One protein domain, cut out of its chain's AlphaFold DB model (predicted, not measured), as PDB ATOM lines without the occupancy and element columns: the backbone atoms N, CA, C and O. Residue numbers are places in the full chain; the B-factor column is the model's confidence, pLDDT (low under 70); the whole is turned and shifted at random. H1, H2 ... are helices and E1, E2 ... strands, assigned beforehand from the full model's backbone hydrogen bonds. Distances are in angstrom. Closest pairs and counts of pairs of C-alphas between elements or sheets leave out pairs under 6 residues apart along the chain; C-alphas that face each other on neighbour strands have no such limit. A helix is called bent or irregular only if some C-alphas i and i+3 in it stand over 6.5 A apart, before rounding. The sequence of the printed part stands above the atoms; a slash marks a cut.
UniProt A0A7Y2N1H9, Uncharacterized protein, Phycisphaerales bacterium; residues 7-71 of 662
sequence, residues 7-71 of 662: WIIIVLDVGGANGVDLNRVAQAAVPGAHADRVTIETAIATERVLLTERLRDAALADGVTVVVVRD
ATOM      1  N   TRP A   7     139.208 122.850 154.956       84.06
ATOM      2  CA  TRP A   7     139.893 124.128 154.754       84.06
ATOM      3  C   TRP A   7     140.895 123.988 153.619       84.06
ATOM      4  O   TRP A   7     141.803 123.167 153.685       84.06
ATOM      5  N   ILE A   8     140.769 124.831 152.596       88.75
ATOM      6  CA  ILE A   8     141.716 124.862 151.480       88.75
ATOM      7  C   ILE A   8     142.551 126.131 151.581       88.75
ATOM      8  O   ILE A   8     142.013 127.236 151.649       88.75
ATOM      9  N   ILE A   9     143.870 125.975 151.542       87.00
ATOM     10  CA  ILE A   9     144.824 127.075 151.421       87.00
ATOM     11  C   ILE A   9     145.484 126.953 150.056       87.00
ATOM     12  O   ILE A   9     146.172 125.975 149.773       87.00
ATOM     13  N   ILE A  10     145.279 127.949 149.201       86.19
ATOM     14  CA  ILE A  10     145.885 127.981 147.870       86.19
ATOM     15  C   ILE A  10     147.096 128.903 147.926       86.19
ATOM     16  O   ILE A  10     146.968 130.086 148.244       86.19
ATOM     17  N   VAL A  11     148.267 128.364 147.597       84.88
ATOM     18  CA  VAL A  11     149.516 129.122 147.514       84.88
ATOM     19  C   VAL A  11     149.969 129.126 146.063       84.88
ATOM     20  O   VAL A  11     150.180 128.071 145.472       84.88
ATOM     21  N   LEU A  12     150.114 130.309 145.477       78.75
ATOM     22  CA  LEU A  12     150.592 130.456 144.106       78.75
ATOM     23  C   LEU A  12     152.125 130.531 144.097       78.75
ATOM     24  O   LEU A  12     152.708 131.482 144.615       78.75
ATOM     25  N   ASP A  13     152.766 129.535 143.491       76.31
ATOM     26  CA  ASP A  13     154.207 129.484 143.243       76.31
ATOM     27  C   ASP A  13     154.513 129.998 141.830       76.31
ATOM     28  O   ASP A  13     154.463 129.269 140.834       76.31
ATOM     29  N   VAL A  14     154.806 131.294 141.752       64.50
ATOM     30  CA  VAL A  14     155.080 132.024 140.505       64.50
ATOM     31  C   VAL A  14     156.577 132.154 140.190       64.50
ATOM     32  O   VAL A  14     156.944 132.962 139.346       64.50
ATOM     33  N   GLY A  15     157.450 131.380 140.850       59.44
ATOM     34  CA  GLY A  15     158.888 131.367 140.565       59.44
ATOM     35  C   GLY A  15     159.617 132.646 141.004       59.44
ATOM     36  O   GLY A  15     159.701 133.635 140.277       59.44
ATOM     37  N   GLY A  16     160.189 132.624 142.209       53.12
ATOM     38  CA  GLY A  16     161.024 133.704 142.750       53.12
ATOM     39  C   GLY A  16     162.527 133.399 142.689       53.12
ATOM     40  O   GLY A  16     162.938 132.239 142.687       53.12
ATOM     41  N   ALA A  17     163.359 134.447 142.718       46.91
ATOM     42  CA  ALA A  17     164.825 134.387 142.591       46.91
ATOM     43  C   ALA A  17     165.557 133.488 143.616       46.91
ATOM     44  O   ALA A  17     166.726 133.173 143.416       46.91
ATOM     45  N   ASN A  18     164.878 133.053 144.683       52.66
ATOM     46  CA  ASN A  18     165.490 132.312 145.788       52.66
ATOM     47  C   ASN A  18     165.235 130.796 145.760       52.66
ATOM     48  O   ASN A  18     165.693 130.112 146.670       52.66
ATOM     49  N   GLY A  19     164.510 130.256 144.768       57.41
ATOM     50  CA  GLY A  19     164.302 128.802 144.648       57.41
ATOM     51  C   GLY A  19     163.707 128.149 145.905       57.41
ATOM     52  O   GLY A  19     164.008 126.994 146.201       57.41
ATOM     53  N   VAL A  20     162.921 128.905 146.682       67.69
ATOM     54  CA  VAL A  20     162.329 128.425 147.933       67.69
ATOM     55  C   VAL A  20     161.302 127.356 147.593       67.69
ATOM     56  O   VAL A  20     160.298 127.638 146.944       67.69
ATOM     57  N   ASP A  21     161.550 126.130 148.043       77.00
ATOM     58  CA  ASP A  21     160.601 125.037 147.884       77.00
ATOM     59  C   ASP A  21     159.415 125.251 148.832       77.00
ATOM     60  O   ASP A  21     159.469 124.920 150.020       77.00
ATOM     61  N   LEU A  22     158.343 125.843 148.305       81.44
ATOM     62  CA  LEU A  22     157.134 126.144 149.069       81.44
ATOM     63  C   LEU A  22     156.469 124.888 149.638       81.44
ATOM     64  O   LEU A  22     155.861 124.977 150.702       81.44
ATOM     65  N   ASN A  23     156.649 123.713 149.019       81.69
ATOM     66  CA  ASN A  23     156.192 122.459 149.620       81.69
ATOM     67  C   ASN A  23     156.965 122.169 150.906       81.69
ATOM     68  O   ASN A  23     156.371 121.797 151.914       81.69
ATOM     69  N   ARG A  24     158.283 122.383 150.897       83.56
ATOM     70  CA  ARG A  24     159.137 122.179 152.071       83.56
ATOM     71  C   ARG A  24     158.839 123.190 153.177       83.56
ATOM     72  O   ARG A  24     158.849 122.822 154.348       83.56
ATOM     73  N   VAL A  25     158.549 124.443 152.821       85.31
ATOM     74  CA  VAL A  25     158.117 125.471 153.785       85.31
ATOM     75  C   VAL A  25     156.762 125.111 154.388       85.31
ATOM     76  O   VAL A  25     156.620 125.154 155.607       85.31
ATOM     77  N   ALA A  26     155.795 124.703 153.562       85.00
ATOM     78  CA  ALA A  26     154.488 124.258 154.034       85.00
ATOM     79  C   ALA A  26     154.621 123.051 154.971       85.00
ATOM     80  O   ALA A  26     154.052 123.069 156.054       85.00
ATOM     81  N   GLN A  27     155.441 122.054 154.618       85.25
ATOM     82  CA  GLN A  27     155.715 120.890 155.467       85.25
ATOM     83  C   GLN A  27     156.341 121.287 156.809       85.25
ATOM     84  O   GLN A  27     155.922 120.791 157.850       85.25
ATOM     85  N   ALA A  28     157.314 122.201 156.804       85.00
ATOM     86  CA  ALA A  28     157.970 122.674 158.023       85.00
ATOM     87  C   ALA A  28     157.050 123.518 158.924       85.00
ATOM     88  O   ALA A  28     157.278 123.592 160.129       85.00
ATOM     89  N   ALA A  29     156.022 124.152 158.353       85.00
ATOM     90  CA  ALA A  29     155.046 124.948 159.091       85.00
ATOM     91  C   ALA A  29     153.970 124.099 159.795       85.00
ATOM     92  O   ALA A  29     153.236 124.634 160.625       85.00
ATOM     93  N   VAL A  30     153.865 122.798 159.491       85.81
ATOM     94  CA  VAL A  30     152.897 121.894 160.127       85.81
ATOM     95  C   VAL A  30     153.459 121.381 161.460       85.81
ATOM     96  O   VAL A  30     154.479 120.689 161.468       85.81
ATOM     97  N   PRO A  31     152.806 121.659 162.607       83.38
ATOM     98  CA  PRO A  31     153.199 121.067 163.880       83.38
ATOM     99  C   PRO A  31     153.083 119.541 163.818       83.38
ATOM    100  O   PRO A  31     152.050 119.017 163.402       83.38
ATOM    101  N   GLY A  32     154.101 118.813 164.288       78.94
ATOM    102  CA  GLY A  32     154.146 117.345 164.181       78.94
ATOM    103  C   GLY A  32     152.943 116.613 164.799       78.94
ATOM    104  O   GLY A  32     152.574 115.544 164.327       78.94
ATOM    105  N   ALA A  33     152.281 117.212 165.796       79.44
ATOM    106  CA  ALA A  33     151.067 116.678 166.425       79.44
ATOM    107  C   ALA A  33     149.798 116.750 165.546       79.44
ATOM    108  O   ALA A  33     148.753 116.240 165.946       79.44
ATOM    109  N   HIS A  34     149.863 117.420 164.391       78.94
ATOM    110  CA  HIS A  34     148.732 117.644 163.481       78.94
ATOM    111  C   HIS A  34     149.054 117.275 162.026       78.94
ATOM    112  O   HIS A  34     148.320 117.658 161.115       78.94
ATOM    113  N   ALA A  35     150.155 116.554 161.794       77.12
ATOM    114  CA  ALA A  35     150.603 116.177 160.455       77.12
ATOM    115  C   ALA A  35     149.603 115.271 159.715       77.12
ATOM    116  O   ALA A  35     149.499 115.334 158.497       77.12
ATOM    117  N   ASP A  36     148.828 114.476 160.452       79.88
ATOM    118  CA  ASP A  36     147.756 113.612 159.954       79.88
ATOM    119  C   ASP A  36     146.530 114.385 159.437       79.88
ATOM    120  O   ASP A  36     145.712 113.830 158.710       79.88
ATOM    121  N   ARG A  37     146.407 115.671 159.790       81.69
ATOM    122  CA  ARG A  37     145.265 116.533 159.446       81.69
ATOM    123  C   ARG A  37     145.582 117.578 158.380       81.69
ATOM    124  O   ARG A  37     144.712 118.396 158.069       81.69
ATOM    125  N   VAL A  38     146.808 117.580 157.848       86.19
ATOM    126  CA  VAL A  38     147.245 118.507 156.800       86.19
ATOM    127  C   VAL A  38     147.751 117.733 155.590       86.19
ATOM    128  O   VAL A  38     148.725 116.994 155.674       86.19
ATOM    129  N   THR A  39     147.119 117.935 154.437       88.38
ATOM    130  CA  THR A  39     147.595 117.408 153.151       88.38
ATOM    131  C   THR A  39     148.222 118.533 152.342       88.38
ATOM    132  O   THR A  39     147.655 119.616 152.243       88.38
ATOM    133  N   ILE A  40     149.399 118.294 151.764       88.50
ATOM    134  CA  ILE A  40     150.089 119.268 150.913       88.50
ATOM    135  C   ILE A  40     150.176 118.684 149.508       88.50
ATOM    136  O   ILE A  40     150.777 117.630 149.304       88.50
ATOM    137  N   GLU A  41     149.590 119.382 148.543       88.69
ATOM    138  CA  GLU A  41     149.569 118.986 147.143       88.69
ATOM    139  C   GLU A  41     150.239 120.020 146.248       88.69
ATOM    140  O   GLU A  41     150.246 121.213 146.537       88.69
ATOM    141  N   THR A  42     150.763 119.568 145.108       85.75
ATOM    142  CA  THR A  42     151.264 120.451 144.054       85.75
ATOM    143  C   THR A  42     150.414 120.305 142.803       85.75
ATOM    144  O   THR A  42     150.197 119.196 142.319       85.75
ATOM    145  N   ALA A  43     149.978 121.432 142.253       84.31
ATOM    146  CA  ALA A  43     149.246 121.504 140.996       84.31
ATOM    147  C   ALA A  43     149.974 122.421 140.006       84.31
ATOM    148  O   ALA A  43     150.803 123.234 140.410       84.31
ATOM    149  N   ILE A  44     149.665 122.303 138.713       79.31
ATOM    150  CA  ILE A  44     150.214 123.173 137.667       79.31
ATOM    151  C   ILE A  44     149.087 124.032 137.081       79.31
ATOM    152  O   ILE A  44     148.075 123.506 136.621       79.31
ATOM    153  N   ALA A  45     149.270 125.352 137.061       77.50
ATOM    154  CA  ALA A  45     148.277 126.334 136.628       77.50
ATOM    155  C   ALA A  45     147.836 126.145 135.168       77.50
ATOM    156  O   ALA A  45     146.664 126.344 134.836       77.50
ATOM    157  N   THR A  46     148.749 125.724 134.285       69.00
ATOM    158  CA  THR A  46     148.430 125.471 132.871       69.00
ATOM    159  C   THR A  46     147.538 124.252 132.649       69.00
ATOM    160  O   THR A  46     146.848 124.173 131.632       69.00
ATOM    161  N   GLU A  47     147.494 123.312 133.592       77.12
ATOM    162  CA  GLU A  47     146.689 122.093 133.500       77.12
ATOM    163  C   GLU A  47     145.308 122.317 134.125       77.12
ATOM    164  O   GLU A  47     144.936 121.684 135.106       77.12
ATOM    165  N   ARG A  48     144.527 123.243 133.549       74.31
ATOM    166  CA  ARG A  48     143.249 123.716 134.122       74.31
ATOM    167  C   ARG A  48     142.296 122.605 134.566       74.31
ATOM    168  O   ARG A  48     141.653 122.747 135.602       74.31
ATOM    169  N   VAL A  49     142.187 121.530 133.786       76.50
ATOM    170  CA  VAL A  49     141.316 120.389 134.114       76.50
ATOM    171  C   VAL A  49     141.812 119.701 135.386       76.50
ATOM    172  O   VAL A  49     141.051 119.588 136.340       76.50
ATOM    173  N   LEU A  50     143.102 119.365 135.441       80.44
ATOM    174  CA  LEU A  50     143.712 118.701 136.591       80.44
ATOM    175  C   LEU A  50     143.733 119.599 137.836       80.44
ATOM    176  O   LEU A  50     143.503 119.129 138.944       80.44
ATOM    177  N   LEU A  51     143.966 120.905 137.670       83.81
ATOM    178  CA  LEU A  51     143.867 121.873 138.764       83.81
ATOM    179  C   LEU A  51     142.439 121.925 139.326       83.81
ATOM    180  O   LEU A  51     142.263 121.952 140.538       83.81
ATOM    181  N   THR A  52     141.425 121.919 138.456       84.38
ATOM    182  CA  THR A  52     140.017 121.925 138.879       84.38
ATOM    183  C   THR A  52     139.661 120.645 139.633       84.38
ATOM    184  O   THR A  52     138.981 120.715 140.652       84.38
ATOM    185  N   GLU A  53     140.143 119.492 139.166       86.56
ATOM    186  CA  GLU A  53     139.979 118.206 139.854       86.56
ATOM    187  C   GLU A  53     140.636 118.233 141.237       86.56
ATOM    188  O   GLU A  53     139.959 117.983 142.228       86.56
ATOM    189  N   ARG A  54     141.892 118.681 141.347       86.25
ATOM    190  CA  ARG A  54     142.587 118.783 142.642       86.25
ATOM    191  C   ARG A  54     141.931 119.752 143.618       86.25
ATOM    192  O   ARG A  54     141.849 119.466 144.804       86.25
ATOM    193  N   LEU A  55     141.449 120.901 143.141       88.06
ATOM    194  CA  LEU A  55     140.712 121.843 143.989       88.06
ATOM    195  C   LEU A  55     139.385 121.248 144.469       88.06
ATOM    196  O   LEU A  55     138.964 121.517 145.592       88.06
ATOM    197  N   ARG A  56     138.734 120.433 143.635       87.50
ATOM    198  CA  ARG A  56     137.516 119.712 144.007       87.50
ATOM    199  C   ARG A  56     137.805 118.628 145.043       87.50
ATOM    200  O   ARG A  56     137.059 118.539 146.011       87.50
ATOM    201  N   ASP A  57     138.870 117.857 144.868       87.50
ATOM    202  CA  ASP A  57     139.273 116.813 145.814       87.50
ATOM    203  C   ASP A  57     139.680 117.427 147.164       87.50
ATOM    204  O   ASP A  57     139.207 116.986 148.210       87.50
ATOM    205  N   ALA A  58     140.434 118.532 147.146       87.44
ATOM    206  CA  ALA A  58     140.783 119.313 148.334       87.44
ATOM    207  C   ALA A  58     139.551 119.864 149.077       87.44
ATOM    208  O   ALA A  58     139.551 119.952 150.300       87.44
ATOM    209  N   ALA A  59     138.482 120.219 148.357       85.31
ATOM    210  CA  ALA A  59     137.231 120.688 148.960       85.31
ATOM    211  C   ALA A  59     136.422 119.579 149.641       85.31
ATOM    212  O   ALA A  59     135.541 119.876 150.448       85.31
ATOM    213  N   LEU A  60     136.687 118.320 149.291       86.50
ATOM    214  CA  LEU A  60     136.011 117.142 149.829       86.50
ATOM    215  C   LEU A  60     136.847 116.420 150.895       86.50
ATOM    216  O   LEU A  60     136.331 115.511 151.542       86.50
ATOM    217  N   ALA A  61     138.114 116.800 151.068       83.12
ATOM    218  CA  ALA A  61     139.024 116.197 152.030       83.12
ATOM    219  C   ALA A  61     138.774 116.715 153.455       83.12
ATOM    220  O   ALA A  61     138.660 117.918 153.689       83.12
ATOM    221  N   ASP A  62     138.742 115.807 154.430       82.75
ATOM    222  CA  ASP A  62     138.670 116.177 155.843       82.75
ATOM    223  C   ASP A  62     140.002 116.799 156.302       82.75
ATOM    224  O   ASP A  62     141.069 116.206 156.145       82.75
ATOM    225  N   GLY A  63     139.947 117.982 156.925       85.44
ATOM    226  CA  GLY A  63     141.129 118.677 157.452       85.44
ATOM    227  C   GLY A  63     141.564 119.882 156.617       85.44
ATOM    228  O   GLY A  63     140.729 120.593 156.060       85.44
ATOM    229  N   VAL A  64     142.869 120.169 156.606       87.88
ATOM    230  CA  VAL A  64     143.450 121.305 155.872       87.88
ATOM    231  C   VAL A  64     144.215 120.791 154.655       87.88
ATOM    232  O   VAL A  64     145.187 120.054 154.801       87.88
ATOM    233  N   THR A  65     143.843 121.227 153.457       90.44
ATOM    234  CA  THR A  65     144.607 120.951 152.235       90.44
ATOM    235  C   THR A  65     145.321 122.214 151.767       90.44
ATOM    236  O   THR A  65     144.693 123.224 151.453       90.44
ATOM    237  N   VAL A  66     146.649 122.162 151.696       90.06
ATOM    238  CA  VAL A  66     147.481 123.211 151.100       90.06
ATOM    239  C   VAL A  66     147.776 122.822 149.657       90.06
ATOM    240  O   VAL A  66     148.501 121.863 149.408       90.06
ATOM    241  N   VAL A  67     147.234 123.568 148.698       89.50
ATOM    242  CA  VAL A  67     147.496 123.361 147.270       89.50
ATOM    243  C   VAL A  67     148.509 124.400 146.801       89.50
ATOM    244  O   VAL A  67     148.190 125.583 146.668       89.50
ATOM    245  N   VAL A  68     149.737 123.956 146.542       87.69
ATOM    246  CA  VAL A  68     150.800 124.765 145.939       87.69
ATOM    247  C   VAL A  68     150.648 124.712 144.422       87.69
ATOM    248  O   VAL A  68     150.953 123.710 143.775       87.69
ATOM    249  N   VAL A  69     150.146 125.791 143.836       85.62
ATOM    250  CA  VAL A  69     149.912 125.901 142.396       85.62
ATOM    251  C   VAL A  69     151.139 126.520 141.742       85.62
ATOM    252  O   VAL A  69     151.379 127.716 141.870       85.62
ATOM    253  N   ARG A  70     151.906 125.705 141.021       79.62
ATOM    254  CA  ARG A  70     153.031 126.145 140.195       79.62
ATOM    255  C   ARG A  70     152.550 126.654 138.856       79.62
ATOM    256  O   ARG A  70     151.624 126.111 138.269       79.62
ATOM    257  N   ASP A  71     153.232 127.648 138.328       69.19
ATOM    258  CA  ASP A  71     152.872 128.232 137.043       69.19
ATOM    259  C   ASP A  71     153.155 127.322 135.817       69.19
ATOM    260  O   ASP A  71     152.389 127.306 134.856       69.19
TER     261      ASP A  71
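Overview. This is residues 7 to 71 of the 662 residues of an uncharacterized protein of Phycisphaerales bacterium (UniProt A0A7Y2N1H9). A narrow sheet of three parallel strands, order E1 E3 E2, lies between H3 over one face and shorter H1 over the other; H2 sits where E2 begins. The 65 printed residues run E1 H1 H2 E2 H3 E3, class mixed. The whole is compact, radius of gyration of the C-alphas 12.1 A, and flat, spanning 33 by 30 by 11 A.

Along the chain. E1, residues 7 to 13, 19.1 A, begins at C-alpha (139.893, 124.128, 154.754). E3, residues 64 to 70, 19.0 A, ends at C-alpha (153.031, 126.145, 140.195). E2 is residues 38 to 44, 19.9 A; H3 48 to 60, 18.5 A; H1 22 to 29, 10.3 A; H2 32 to 37, 10.1 A, irregular, C-alphas 33 and 36 being 7.9 A apart.

Arrangement. Within hydrogen-bond range are N 67 and O 9 of E3 and E1, 2.8 A, and N 41 and O 66 of E2 and E3, 2.8 A. H3 is on the sheet, height 8.9 A, along the strands; its closest C-alphas to E3 are Ala 58 and Thr 65, 5.7 A. E2, H3, E3 form a strand-helix-strand unit, parallel neighbours joined through a helix, crossover right-handed. H1, height 8.8 A, lies on the opposite face over E3. E1, H1 H2, E2 form a split unit with E3 between, also right-handed. H2 only grazes the sheet. In H1 and H3 every O i to N i+4 pair is within range; in H2 0 of 2, and 1 of 3 O i to N i+3.

Size, cuts and confidence. The printed part has no cut; no link is long. Residues 14 to 20, 46 and 71 have pLDDT under 70.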